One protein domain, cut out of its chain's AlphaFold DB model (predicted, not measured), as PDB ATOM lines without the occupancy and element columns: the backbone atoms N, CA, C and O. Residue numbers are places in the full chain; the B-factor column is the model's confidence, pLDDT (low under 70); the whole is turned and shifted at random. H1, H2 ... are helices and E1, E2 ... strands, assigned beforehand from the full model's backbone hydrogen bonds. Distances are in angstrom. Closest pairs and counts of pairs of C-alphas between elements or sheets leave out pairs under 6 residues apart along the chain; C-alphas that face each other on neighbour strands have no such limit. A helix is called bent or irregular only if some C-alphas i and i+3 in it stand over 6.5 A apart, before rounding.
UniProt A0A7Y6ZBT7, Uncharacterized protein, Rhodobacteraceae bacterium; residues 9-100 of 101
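This is residues 9 to 100 of the 101 residues of an uncharacterized protein of Rhodobacteraceae bacterium (UniProt A0A7Y6ZBT7). A long helix, H2, runs through the middle; H1 folds back beside its first part as a helical hairpin, and residues 34 to 49 of H2 cover one face of a small three-stranded sheet. Short H3 and the irregular helix H4 pack on the later part of H2, while the hairpin of E1 and E2 runs away from the helices to its turn at residues 64 to 68. The printed part has 92 residues, with four named helices and three named strands in the order H1 H2 H3 E1 E2 H4 E3; the sheet, E1 E2 E3, is mixed, and the class is mixed, helices and strands. The whole is compact, with a radius of gyration of the C-alphas of 13.4 A, and flat, spanning 41 by 35 by 18 A.

H1, residues 9 to 23, begins at C-alpha 9 (-53.099, -45.224, 15.636) and is 21.5 A long. H2, residues 28 to 49, is 30.6 A long and ends at C-alpha 49 (-40.219, -51.442, 7.020). H3 is residues 51 to 56, 8.5 A. E1, residues 58 to 63, measures 16.1 A, and E2, residues 69 to 75, 18.3 A. H4, residues 82 to 94, is 19.7 A long and irregular: C-alphas 83 and 86 are 8.0 A apart. E3, residues 97 to 99, 6.6 A, ends at C-alpha 99 (-34.288, -43.733, 2.891).

H2 is the hub. It touches H1, closest C-alphas Arg 14 and Ser 35 at 5.2 A, opposite ways at a tilt of 35.5 degrees, only just steep. With residues 42 to 46 alone it touches H3, closest C-alphas Arg 42 and Ala 54 at 4.9 A. With residues 41 to 49 alone it touches H4, closest C-alphas His 48 and Ala 88 at 5.2 A, a shallow tilt of 31 degrees, opposite ways. The domain has two layers, H2, H3 and H4 being on one face of the sheet; the height of H2 over it is 9.3 A. E1 and E2 are antiparallel, with N 60 and O 72 2.8 A apart, within hydrogen-bond range. E2, H4 and E3 form a strand-helix-strand unit, two parallel neighbour strands with a helix between them in the chain; N 98 and O 73 are within range at 2.9 A. Every O i to N i+4 pair is within range in H1, H2 and H3, and 7 of 9 in H4. H1 is apart from H3, H4 and the three strands.

The C-alphas of Gly 25 and Asp 83, 41.2 A apart, are the two farthest from each other. The printed part has no cut and no long link. Its mean pLDDT is 84.4; residue 88 and residues 90 to 100 are under 70.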
ATOM      1  N   PHE A   9     -54.411 -45.539  15.074       95.81
ATOM      2  CA  PHE A   9     -53.099 -45.224  15.636       95.81
ATOM      3  C   PHE A   9     -52.469 -44.007  14.945       95.81
ATOM      4  O   PHE A   9     -52.122 -43.030  15.608       95.81
ATOM      5  N   TRP A  10     -52.376 -44.036  13.613       95.06
ATOM      6  CA  TRP A  10     -51.769 -42.950  12.840       95.06
ATOM      7  C   TRP A  10     -52.631 -41.687  12.807       95.06
ATOM      8  O   TRP A  10     -52.083 -40.589  12.772       95.06
ATOM      9  N   GLU A  11     -53.954 -41.813  12.925       96.69
ATOM     10  CA  GLU A  11     -54.845 -40.666  13.119       96.69
ATOM     11  C   GLU A  11     -54.607 -39.982  14.477       96.69
ATOM     12  O   GLU A  11     -54.500 -38.758  14.548       96.69
ATOM     13  N   SER A  12     -54.448 -40.751  15.561       96.81
ATOM     14  CA  SER A  12     -54.113 -40.177  16.872       96.81
ATOM     15  C   SER A  12     -52.745 -39.496  16.858       96.81
ATOM     16  O   SER A  12     -52.578 -38.428  17.448       96.81
ATOM     17  N   TRP A  13     -51.766 -40.099  16.183       94.69
ATOM     18  CA  TRP A  13     -50.434 -39.524  16.030       94.69
ATOM     19  C   TRP A  13     -50.488 -38.216  15.213       94.69
ATOM     20  O   TRP A  13     -49.915 -37.206  15.631       94.69
ATOM     21  N   ARG A  14     -51.269 -38.185  14.118       95.69
ATOM     22  CA  ARG A  14     -51.504 -36.996  13.282       95.69
ATOM     23  C   ARG A  14     -52.017 -35.824  14.110       95.69
ATOM     24  O   ARG A  14     -51.502 -34.715  13.994       95.69
ATOM     25  N   LEU A  15     -53.022 -36.069  14.951       97.06
ATOM     26  CA  LEU A  15     -53.625 -35.047  15.809       97.06
ATOM     27  C   LEU A  15     -52.637 -34.494  16.843       97.06
ATOM     28  O   LEU A  15     -52.630 -33.289  17.093       97.06
ATOM     29  N   GLY A  16     -51.780 -35.346  17.414       97.25
ATOM     30  CA  GLY A  16     -50.705 -34.904  18.307       97.25
ATOM     31  C   GLY A  16     -49.756 -33.932  17.604       97.25
ATOM     32  O   GLY A  16     -49.528 -32.820  18.077       97.25
ATOM     33  N   ARG A  17     -49.292 -34.304  16.411       95.38
ATOM     34  CA  ARG A  17     -48.355 -33.499  15.616       95.38
ATOM     35  C   ARG A  17     -48.947 -32.220  15.075       95.38
ATOM     36  O   ARG A  17     -48.273 -31.197  15.067       95.38
ATOM     37  N   PHE A  18     -50.213 -32.257  14.676       96.25
ATOM     38  CA  PHE A  18     -50.961 -31.058  14.327       96.25
ATOM     39  C   PHE A  18     -50.876 -30.021  15.456       96.25
ATOM     40  O   PHE A  18     -50.472 -28.887  15.212       96.25
ATOM     41  N   HIS A  19     -51.164 -30.413  16.703       97.62
ATOM     42  CA  HIS A  19     -51.054 -29.498  17.839       97.62
ATOM     43  C   HIS A  19     -49.613 -29.069  18.127       97.62
ATOM     44  O   HIS A  19     -49.389 -27.905  18.444       97.62
ATOM     45  N   GLU A  20     -48.630 -29.962  17.989       96.44
ATOM     46  CA  GLU A  20     -47.215 -29.596  18.130       96.44
ATOM     47  C   GLU A  20     -46.797 -28.516  17.122       96.44
ATOM     48  O   GLU A  20     -46.153 -27.540  17.506       96.44
ATOM     49  N   PHE A  21     -47.213 -28.632  15.860       94.50
ATOM     50  CA  PHE A  21     -46.931 -27.629  14.835       94.50
ATOM     51  C   PHE A  21     -47.621 -26.295  15.116       94.50
ATOM     52  O   PHE A  21     -46.976 -25.251  15.018       94.50
ATOM     53  N   ILE A  22     -48.898 -26.320  15.512       97.50
ATOM     54  CA  ILE A  22     -49.627 -25.113  15.928       97.50
ATOM     55  C   ILE A  22     -48.905 -24.422  17.090       97.50
ATOM     56  O   ILE A  22     -48.666 -23.217  17.044       97.50
ATOM     57  N   ASN A  23     -48.507 -25.185  18.112       97.25
ATOM     58  CA  ASN A  23     -47.792 -24.662  19.276       97.25
ATOM     59  C   ASN A  23     -46.404 -24.114  18.907       97.25
ATOM     60  O   ASN A  23     -45.924 -23.179  19.543       97.25
ATOM     61  N   GLY A  24     -45.781 -24.664  17.862       95.25
ATOM     62  CA  GLY A  24     -44.547 -24.161  17.259       95.25
ATOM     63  C   GLY A  24     -44.724 -22.929  16.362       95.25
ATOM     64  O   GLY A  24     -43.739 -22.448  15.807       95.25
ATOM     65  N   GLY A  25     -45.947 -22.408  16.208       96.75
ATOM     66  CA  GLY A  25     -46.247 -21.208  15.423       96.75
ATOM     67  C   GLY A  25     -46.576 -21.462  13.949       96.75
ATOM     68  O   GLY A  25     -46.680 -20.508  13.178       96.75
ATOM     69  N   MET A  26     -46.755 -22.719  13.533       95.56
ATOM     70  CA  MET A  26     -47.162 -23.045  12.166       95.56
ATOM     71  C   MET A  26     -48.628 -22.635  11.914       95.56
ATOM     72  O   MET A  26     -49.488 -22.907  12.756       95.56
ATOM     73  N   PRO A  27     -48.962 -22.034  10.753       97.00
ATOM     74  CA  PRO A  27     -50.347 -21.765  10.374       97.00
ATOM     75  C   PRO A  27     -51.197 -23.036  10.329       97.00
ATOM     76  O   PRO A  27     -50.724 -24.096   9.923       97.00
ATOM     77  N   GLN A  28     -52.482 -22.920  10.670       96.19
ATOM     78  CA  GLN A  28     -53.371 -24.078  10.799       96.19
ATOM     79  C   GLN A  28     -53.499 -24.921   9.528       96.19
ATOM     80  O   GLN A  28     -53.487 -26.147   9.611       96.19
ATOM     81  N   SER A  29     -53.594 -24.283   8.361       93.81
ATOM     82  CA  SER A  29     -53.655 -24.992   7.080       93.81
ATOM     83  C   SER A  29     -52.389 -25.813   6.831       93.81
ATOM     84  O   SER A  29     -52.480 -26.981   6.472       93.81
ATOM     85  N   SER A  30     -51.218 -25.228   7.096       91.38
ATOM     86  CA  SER A  30     -49.925 -25.898   6.942       91.38
ATOM     87  C   SER A  30     -49.742 -27.017   7.967       91.38
ATOM     88  O   SER A  30     -49.269 -28.092   7.618       91.38
ATOM     89  N   ALA A  31     -50.172 -26.812   9.215       93.50
ATOM     90  CA  ALA A  31     -50.115 -27.839  10.251       93.50
ATOM     91  C   ALA A  31     -50.991 -29.053   9.903       93.50
ATOM     92  O   ALA A  31     -50.567 -30.191  10.106       93.50
ATOM     93  N   ASP A  32     -52.200 -28.839   9.369       93.56
ATOM     94  CA  ASP A  32     -53.080 -29.935   8.936       93.56
ATOM     95  C   ASP A  32     -52.484 -30.685   7.737       93.56
ATOM     96  O   ASP A  32     -52.441 -31.914   7.746       93.56
ATOM     97  N   GLU A  33     -51.957 -29.963   6.747       90.38
ATOM     98  CA  GLU A  33     -51.327 -30.554   5.565       90.38
ATOM     99  C   GLU A  33     -50.093 -31.396   5.926       90.38
ATOM    100  O   GLU A  33     -50.034 -32.584   5.597       90.38
ATOM    101  N   VAL A  34     -49.140 -30.815   6.663       89.56
ATOM    102  CA  VAL A  34     -47.890 -31.490   7.040       89.56
ATOM    103  C   VAL A  34     -48.164 -32.675   7.963       89.56
ATOM    104  O   VAL A  34     -47.610 -33.751   7.748       89.56
ATOM    105  N   SER A  35     -49.047 -32.531   8.959       93.19
ATOM    106  CA  SER A  35     -49.369 -33.643   9.867       93.19
ATOM    107  C   SER A  35     -50.041 -34.813   9.143       93.19
ATOM    108  O   SER A  35     -49.695 -35.965   9.412       93.19
ATOM    109  N   ARG A  36     -50.962 -34.555   8.198       91.50
ATOM    110  CA  ARG A  36     -51.571 -35.599   7.351       91.50
ATOM    111  C   ARG A  36     -50.527 -36.309   6.498       91.50
ATOM    112  O   ARG A  36     -50.534 -37.539   6.452       91.50
ATOM    113  N   GLY A  37     -49.652 -35.545   5.845       88.25
ATOM    114  CA  GLY A  37     -48.568 -36.086   5.027       88.25
ATOM    115  C   GLY A  37     -47.631 -36.973   5.844       88.25
ATOM    116  O   GLY A  37     -47.387 -38.117   5.467       88.25
ATOM    117  N   GLU A  38     -47.183 -36.488   7.006       90.56
ATOM    118  CA  GLU A  38     -46.283 -37.231   7.895       90.56
ATOM    119  C   GLU A  38     -46.941 -38.529   8.398       90.56
ATOM    120  O   GLU A  38     -46.322 -39.591   8.357       90.56
ATOM    121  N   ALA A  39     -48.216 -38.487   8.800       92.94
ATOM    122  CA  ALA A  39     -48.937 -39.668   9.280       92.94
ATOM    123  C   ALA A  39     -49.141 -40.726   8.183       92.94
ATOM    124  O   ALA A  39     -48.947 -41.918   8.425       92.94
ATOM    125  N   ALA A  40     -49.504 -40.301   6.969       89.69
ATOM    126  CA  ALA A  40     -49.669 -41.202   5.831       89.69
ATOM    127  C   ALA A  40     -48.336 -41.846   5.423       89.69
ATOM    128  O   ALA A  40     -48.284 -43.055   5.189       89.69
ATOM    129  N   ALA A  41     -47.258 -41.057   5.405       87.00
ATOM    130  CA  ALA A  41     -45.912 -41.541   5.138       87.00
ATOM    131  C   ALA A  41     -45.472 -42.570   6.186       87.00
ATOM    132  O   ALA A  41     -45.044 -43.662   5.826       87.00
ATOM    133  N   ARG A  42     -45.656 -42.288   7.482       91.44
ATOM    134  CA  ARG A  42     -45.319 -43.237   8.555       91.44
ATOM    135  C   ARG A  42     -46.143 -44.520   8.486       91.44
ATOM    136  O   ARG A  42     -45.587 -45.593   8.683       91.44
ATOM    137  N   GLN A  43     -47.431 -44.440   8.146       92.00
ATOM    138  CA  GLN A  43     -48.245 -45.638   7.928       92.00
ATOM    139  C   GLN A  43     -47.723 -46.487   6.762       92.00
ATOM    140  O   GLN A  43     -47.737 -47.714   6.846       92.00
ATOM    141  N   SER A  44     -47.242 -45.855   5.689       87.75
ATOM    142  CA  SER A  44     -46.589 -46.568   4.588       87.75
ATOM    143  C   SER A  44     -45.268 -47.206   5.036       87.75
ATOM    144  O   SER A  44     -45.064 -48.394   4.798       87.75
ATOM    145  N   VAL A  45     -44.422 -46.478   5.776       88.00
ATOM    146  CA  VAL A  45     -43.189 -47.035   6.374       88.00
ATOM    147  C   VAL A  45     -43.504 -48.235   7.250       88.00
ATOM    148  O   VAL A  45     -42.816 -49.244   7.167       88.00
ATOM    149  N   GLU A  46     -44.570 -48.180   8.039       91.56
ATOM    150  CA  GLU A  46     -44.957 -49.301   8.882       91.56
ATOM    151  C   GLU A  46     -45.257 -50.566   8.071       91.56
ATOM    152  O   GLU A  46     -44.874 -51.668   8.462       91.56
ATOM    153  N   LEU A  47     -45.919 -50.395   6.928       87.75
ATOM    154  CA  LEU A  47     -46.348 -51.485   6.063       87.75
ATOM    155  C   LEU A  47     -45.162 -52.194   5.390       87.75
ATOM    156  O   LEU A  47     -45.216 -53.408   5.199       87.75
ATOM    157  N   HIS A  48     -44.089 -51.457   5.080       85.19
ATOM    158  CA  HIS A  48     -42.940 -51.974   4.323       85.19
ATOM    159  C   HIS A  48     -41.692 -52.245   5.181       85.19
ATOM    160  O   HIS A  48     -41.015 -53.253   4.986       85.19
ATOM    161  N   ALA A  49     -41.409 -51.390   6.164       84.75
ATOM    162  CA  ALA A  49     -40.219 -51.442   7.020       84.75
ATOM    163  C   ALA A  49     -40.532 -51.756   8.497       84.75
ATOM    164  O   ALA A  49     -39.622 -51.945   9.298       84.75
ATOM    165  N   GLY A  50     -41.811 -51.850   8.872       88.56
ATOM    166  CA  GLY A  50     -42.231 -52.158  10.235       88.56
ATOM    167  C   GLY A  50     -42.393 -50.929  11.131       88.56
ATOM    168  O   GLY A  50     -42.006 -49.802  10.810       88.56
ATOM    169  N   ARG A  51     -43.028 -51.139  12.290       91.75
ATOM    170  CA  ARG A  51     -43.456 -50.035  13.161       91.75
ATOM    171  C   ARG A  51     -42.323 -49.302  13.858       91.75
ATOM    172  O   ARG A  51     -42.441 -48.103  14.083       91.75
ATOM    173  N   GLU A  52     -41.239 -49.995  14.173       92.62
ATOM    174  CA  GLU A  52     -40.060 -49.370  14.771       92.62
ATOM    175  C   GLU A  52     -39.439 -48.343  13.817       92.62
ATOM    176  O   GLU A  52     -39.304 -47.176  14.185       92.62
ATOM    177  N   ALA A  53     -39.205 -48.730  12.559       89.94
ATOM    178  CA  ALA A  53     -38.745 -47.829  11.507       89.94
ATOM    179  C   ALA A  53     -39.706 -46.644  11.306       89.94
ATOM    180  O   ALA A  53     -39.275 -45.494  11.231       89.94
ATOM    181  N   ALA A  54     -41.020 -46.899  11.294       91.50
ATOM    182  CA  ALA A  54     -42.035 -45.857  11.140       91.50
ATOM    183  C   ALA A  54     -42.044 -44.832  12.281       91.50
ATOM    184  O   ALA A  54     -42.327 -43.659  12.041       91.50
ATOM    185  N   LEU A  55     -41.763 -45.252  13.516       92.75
ATOM    186  CA  LEU A  55     -41.688 -44.365  14.679       92.75
ATOM    187  C   LEU A  55     -40.363 -43.603  14.731       92.75
ATOM    188  O   LEU A  55     -40.366 -42.408  15.025       92.75
ATOM    189  N   ALA A  56     -39.258 -44.268  14.398       91.38
ATOM    190  CA  ALA A  56     -37.925 -43.674  14.355       91.38
ATOM    191  C   ALA A  56     -37.723 -42.716  13.173       91.38
ATOM    192  O   ALA A  56     -36.809 -41.893  13.196       91.38
ATOM    193  N   ALA A  57     -38.575 -42.806  12.149       89.88
ATOM    194  CA  ALA A  57     -38.510 -41.917  11.008       89.88
ATOM    195  C   ALA A  57     -38.643 -40.441  11.429       89.88
ATOM    196  O   ALA A  57     -39.442 -40.095  12.304       89.88
ATOM    197  N   GLY A  58     -37.866 -39.562  10.801       87.69
ATOM    198  CA  GLY A  58     -37.822 -38.134  11.121       87.69
ATOM    199  C   GLY A  58     -38.122 -37.274   9.905       87.69
ATOM    200  O   GLY A  58     -37.629 -37.552   8.818       87.69
ATOM    201  N   LEU A  59     -38.909 -36.211  10.066       86.62
ATOM    202  CA  LEU A  59     -39.065 -35.230   8.993       86.62
ATOM    203  C   LEU A  59     -37.758 -34.479   8.754       86.62
ATOM    204  O   LEU A  59     -37.103 -34.024   9.691       86.62
ATOM    205  N   SER A  60     -37.418 -34.309   7.484       85.69
ATOM    206  CA  SER A  60     -36.283 -33.519   7.037       85.69
ATOM    207  C   SER A  60     -36.667 -32.677   5.828       85.69
ATOM    208  O   SER A  60     -37.633 -32.974   5.127       85.69
ATOM    209  N   VAL A  61     -35.905 -31.616   5.595       83.69
ATOM    210  CA  VAL A  61     -36.013 -30.786   4.400       83.69
ATOM    211  C   VAL A  61     -34.804 -31.100   3.536       83.69
ATOM    212  O   VAL A  61     -33.670 -31.040   4.009       83.69
ATOM    213  N   VAL A  62     -35.048 -31.463   2.282       82.12
ATOM    214  CA  VAL A  62     -33.996 -31.744   1.304       82.12
ATOM    215  C   VAL A  62     -34.198 -30.873   0.068       82.12
ATOM    216  O   VAL A  62     -35.341 -30.531  -0.246       82.12
ATOM    217  N   PRO A  63     -33.127 -30.526  -0.662       82.00
ATOM    218  CA  PRO A  63     -33.262 -29.845  -1.940       82.00
ATOM    219  C   PRO A  63     -34.086 -30.678  -2.932       82.00
ATOM    220  O   PRO A  63     -33.974 -31.909  -2.969       82.00
ATOM    221  N   ASP A  64     -34.908 -30.017  -3.740       80.94
ATOM    222  CA  ASP A  64     -35.548 -30.625  -4.904       80.94
ATOM    223  C   ASP A  64     -34.702 -30.440  -6.183       80.94
ATOM    224  O   ASP A  64     -33.696 -29.727  -6.200       80.94
ATOM    225  N   GLU A  65     -35.095 -31.109  -7.272       77.50
ATOM    226  CA  GLU A  65     -34.378 -31.060  -8.559       77.50
ATOM    227  C   GLU A  65     -34.457 -29.688  -9.252       77.50
ATOM    228  O   GLU A  65     -33.649 -29.388 -10.130       77.50
ATOM    229  N   ALA A  66     -35.414 -28.848  -8.857       82.31
ATOM    230  CA  ALA A  66     -35.598 -27.494  -9.363       82.31
ATOM    231  C   ALA A  66     -34.833 -26.442  -8.533       82.31
ATOM    232  O   ALA A  66     -34.918 -25.250  -8.836       82.31
ATOM    233  N   GLY A  67     -34.074 -26.863  -7.512       80.12
ATOM    234  CA  GLY A  67     -33.345 -25.979  -6.601       80.12
ATOM    235  C   GLY A  67     -34.204 -25.380  -5.481       80.12
ATOM    236  O   GLY A  67     -33.744 -24.471  -4.790       80.12
ATOM    237  N   GLY A  68     -35.436 -25.863  -5.312       84.81
ATOM    238  CA  GLY A  68     -36.299 -25.600  -4.167       84.81
ATOM    239  C   GLY A  68     -36.046 -26.565  -3.009       84.81
ATOM    240  O   GLY A  68     -35.052 -27.290  -2.974       84.81
ATOM    241  N   GLU A  69     -36.959 -26.573  -2.043       81.38
ATOM    242  CA  GLU A  69     -36.921 -27.441  -0.868       81.38
ATOM    243  C   GLU A  69     -38.168 -28.325  -0.835       81.38
ATOM    244  O   GLU A  69     -39.286 -27.857  -1.058       81.38
ATOM    245  N   LYS A  70     -37.988 -29.604  -0.500       81.00
ATOM    246  CA  LYS A  70     -39.082 -30.544  -0.251       81.00
ATOM    247  C   LYS A  70     -38.954 -31.183   1.123       81.00
ATOM    248  O   LYS A  70     -37.862 -31.508   1.588       81.00
ATOM    249  N   LEU A  71     -40.101 -31.388   1.759       78.69
ATOM    250  CA  LEU A  71     -40.205 -32.119   3.013       78.69
ATOM    251  C   LEU A  71     -40.215 -33.622   2.708       78.69
ATOM    252  O   LEU A  71     -41.014 -34.081   1.894       78.69
ATOM    253  N   VAL A  72     -39.344 -34.380   3.362       83.50
ATOM    254  CA  VAL A  72     -39.265 -35.839   3.237       83.50
ATOM    255  C   VAL A  72     -39.278 -36.477   4.615       83.50
ATOM    256  O   VAL A  72     -38.747 -35.927   5.581       83.50
ATOM    257  N   LEU A  73     -39.873 -37.659   4.714       85.94
ATOM    258  CA  LEU A  73     -39.735 -38.495   5.900       85.94
ATOM    259  C   LEU A  73     -38.479 -39.359   5.727       85.94
ATOM    260  O   LEU A  73     -38.373 -40.088   4.749       85.94
ATOM    261  N   MET A  74     -37.525 -39.244   6.646       85.56
ATOM    262  CA  MET A  74     -36.250 -39.960   6.631       85.56
ATOM    263  C   MET A  74     -36.335 -41.203   7.507       85.56
ATOM    264  O   MET A  74     -36.527 -41.070   8.716       85.56
ATOM    265  N   VAL A  75     -36.170 -42.390   6.927       84.69
ATOM    266  CA  VAL A  75     -36.151 -43.659   7.677       84.69
ATOM    267  C   VAL A  75     -34.700 -44.086   7.939       84.69
ATOM    268  O   VAL A  75     -33.910 -44.093   6.989       84.69
ATOM    269  N   PRO A  76     -34.323 -44.433   9.186       82.81
ATOM    270  CA  PRO A  76     -33.010 -45.005   9.478       82.81
ATOM    271  C   PRO A  76     -32.834 -46.369   8.782       82.81
ATOM    272  O   PRO A  76     -33.708 -47.229   8.925       82.81
ATOM    273  N   PRO A  77     -31.744 -46.585   8.022       78.56
ATOM    274  CA  PRO A  77     -31.564 -47.790   7.207       78.56
ATOM    275  C   PRO A  77     -31.357 -49.046   8.055       78.56
ATOM    276  O   PRO A  77     -31.752 -50.136   7.660       78.56
ATOM    277  N   ASP A  78     -30.773 -48.890   9.242       85.00
ATOM    278  CA  ASP A  78     -30.513 -49.949  10.216       85.00
ATOM    279  C   ASP A  78     -31.795 -50.553  10.804       85.00
ATOM    280  O   ASP A  78     -31.766 -51.660  11.341       85.00
ATOM    281  N   LEU A  79     -32.919 -49.848  10.666       86.50
ATOM    282  CA  LEU A  79     -34.235 -50.302  11.110       86.50
ATOM    283  C   LEU A  79     -35.053 -50.953   9.990       86.50
ATOM    284  O   LEU A  79     -36.148 -51.449  10.252       86.50
ATOM    285  N   ILE A  80     -34.547 -50.963   8.755       82.12
ATOM    286  CA  ILE A  80     -35.183 -51.657   7.636       82.12
ATOM    287  C   ILE A  80     -34.626 -53.087   7.581       82.12
ATOM    288  O   ILE A  80     -33.408 -53.266   7.506       82.12
ATOM    289  N   PRO A  81     -35.478 -54.130   7.595       77.75
ATOM    290  CA  PRO A  81     -35.018 -55.505   7.428       77.75
ATOM    291  C   PRO A  81     -34.211 -55.666   6.134       77.75
ATOM    292  O   PRO A  81     -34.659 -55.243   5.067       77.75
ATOM    293  N   ALA A  82     -33.030 -56.285   6.218       79.25
ATOM    294  CA  ALA A  82     -32.093 -56.391   5.095       79.25
ATOM    295  C   ALA A  82     -32.689 -57.092   3.859       79.25
ATOM    296  O   ALA A  82     -32.307 -56.798   2.731       79.25
ATOM    297  N   ASP A  83     -33.648 -57.994   4.066       79.25
ATOM    298  CA  ASP A  83     -34.392 -58.706   3.024       79.25
ATOM    299  C   ASP A  83     -35.480 -57.855   2.345       79.25
ATOM    300  O   ASP A  83     -36.079 -58.304   1.371       79.25
ATOM    301  N   ARG A  84     -35.742 -56.639   2.842       72.19
ATOM    302  CA  ARG A  84     -36.830 -55.755   2.390       72.19
ATOM    303  C   ARG A  84     -36.370 -54.372   1.947       72.19
ATOM    304  O   ARG A  84     -37.221 -53.549   1.628       72.19
ATOM    305  N   ILE A  85     -35.063 -54.104   1.919       72.81
ATOM    306  CA  ILE A  85     -34.527 -52.774   1.588       72.81
ATOM    307  C   ILE A  85     -35.002 -52.312   0.205       72.81
ATOM    308  O   ILE A  85     -35.603 -51.249   0.125       72.81
ATOM    309  N   GLU A  86     -34.848 -53.117  -0.851       72.88
ATOM    310  CA  GLU A  86     -35.285 -52.723  -2.206       72.88
ATOM    311  C   GLU A  86     -36.802 -52.469  -2.293       72.88
ATOM    312  O   GLU A  86     -37.239 -51.492  -2.903       72.88
ATOM    313  N   GLU A  87     -37.621 -53.321  -1.664       71.44
ATOM    314  CA  GLU A  87     -39.082 -53.160  -1.656       71.44
ATOM    315  C   GLU A  87     -39.495 -51.899  -0.889       71.44
ATOM    316  O   GLU A  87     -40.325 -51.119  -1.365       71.44
ATOM    317  N   ALA A  88     -38.891 -51.680   0.282       68.88
ATOM    318  CA  ALA A  88     -39.127 -50.503   1.100       68.88
ATOM    319  C   ALA A  88     -38.688 -49.238   0.360       68.88
ATOM    320  O   ALA A  88     -39.470 -48.302   0.272       68.88
ATOM    321  N   GLU A  89     -37.502 -49.207  -0.242       72.12
ATOM    322  CA  GLU A  89     -37.027 -48.061  -1.022       72.12
ATOM    323  C   GLU A  89     -37.959 -47.730  -2.185       72.12
ATOM    324  O   GLU A  89     -38.358 -46.574  -2.337       72.12
ATOM    325  N   MET A  90     -38.374 -48.728  -2.968       68.00
ATOM    326  CA  MET A  90     -39.300 -48.511  -4.079       68.00
ATOM    327  C   MET A  90     -40.661 -47.986  -3.609       68.00
ATOM    328  O   MET A  90     -41.192 -47.037  -4.191       68.00
ATOM    329  N   ALA A  91     -41.239 -48.576  -2.560       63.69
ATOM    330  CA  ALA A  91     -42.549 -48.176  -2.048       63.69
ATOM    331  C   ALA A  91     -42.526 -46.794  -1.364       63.69
ATOM    332  O   ALA A  91     -43.481 -46.014  -1.459       63.69
ATOM    333  N   LEU A  92     -41.419 -46.471  -0.697       64.31
ATOM    334  CA  LEU A  92     -41.232 -45.233   0.054       64.31
ATOM    335  C   LEU A  92     -40.843 -44.063  -0.850       64.31
ATOM    336  O   LEU A  92     -41.354 -42.960  -0.651       64.31
ATOM    337  N   TYR A  93     -40.077 -44.308  -1.915       63.75
ATOM    338  CA  TYR A  93     -39.771 -43.294  -2.926       63.75
ATOM    339  C   TYR A  93     -41.041 -42.760  -3.606       63.75
ATOM    340  O   TYR A  93     -41.211 -41.550  -3.762       63.75
ATOM    341  N   VAL A  94     -41.991 -43.649  -3.923       54.88
ATOM    342  CA  VAL A  94     -43.313 -43.282  -4.472       54.88
ATOM    343  C   VAL A  94     -44.143 -42.462  -3.473       54.88
ATOM    344  O   VAL A  94     -44.990 -41.664  -3.874       54.88
ATOM    345  N   SER A  95     -43.870 -42.610  -2.175       53.50
ATOM    346  CA  SER A  95     -44.567 -41.925  -1.081       53.50
ATOM    347  C   SER A  95     -43.886 -40.622  -0.632       53.50
ATOM    348  O   SER A  95     -44.316 -40.023   0.353       53.50
ATOM    349  N   GLY A  96     -42.826 -40.171  -1.319       56.16
ATOM    350  CA  GLY A  96     -42.061 -38.978  -0.924       56.16
ATOM    351  C   GLY A  96     -41.231 -39.167   0.353       56.16
ATOM    352  O   GLY A  96     -40.844 -38.195   1.002       56.16
ATOM    353  N   VAL A  97     -40.966 -40.416   0.729       56.28
ATOM    354  CA  VAL A  97     -40.146 -40.810   1.876       56.28
ATOM    355  C   VAL A  97     -38.741 -41.113   1.363       56.28
ATOM    356  O   VAL A  97     -38.568 -41.852   0.398       56.28
ATOM    357  N   ALA A  98     -37.734 -40.524   1.997       58.47
ATOM    358  CA  ALA A  98     -36.340 -40.748   1.652       58.47
ATOM    359  C   ALA A  98     -35.726 -41.758   2.631       58.47
ATOM    360  O   ALA A  98     -35.832 -41.628   3.849       58.47
ATOM    361  N   VAL A  99     -35.073 -42.784   2.098       53.47
ATOM    362  CA  VAL A  99     -34.288 -43.733   2.891       53.47
ATOM    363  C   VAL A  99     -32.845 -43.241   2.862       53.47
ATOM    364  O   VAL A  99     -32.299 -42.984   1.788       53.47
ATOM    365  N   ARG A 100     -32.237 -43.016   4.031       52.00
ATOM    366  CA  ARG A 100     -30.820 -42.641   4.094       52.00
ATOM    367  C   ARG A 100     -30.003 -43.919   4.059       52.00
ATOM    368  O   ARG A 100     -30.013 -44.625   5.052       52.00
TER     369      ARG A 100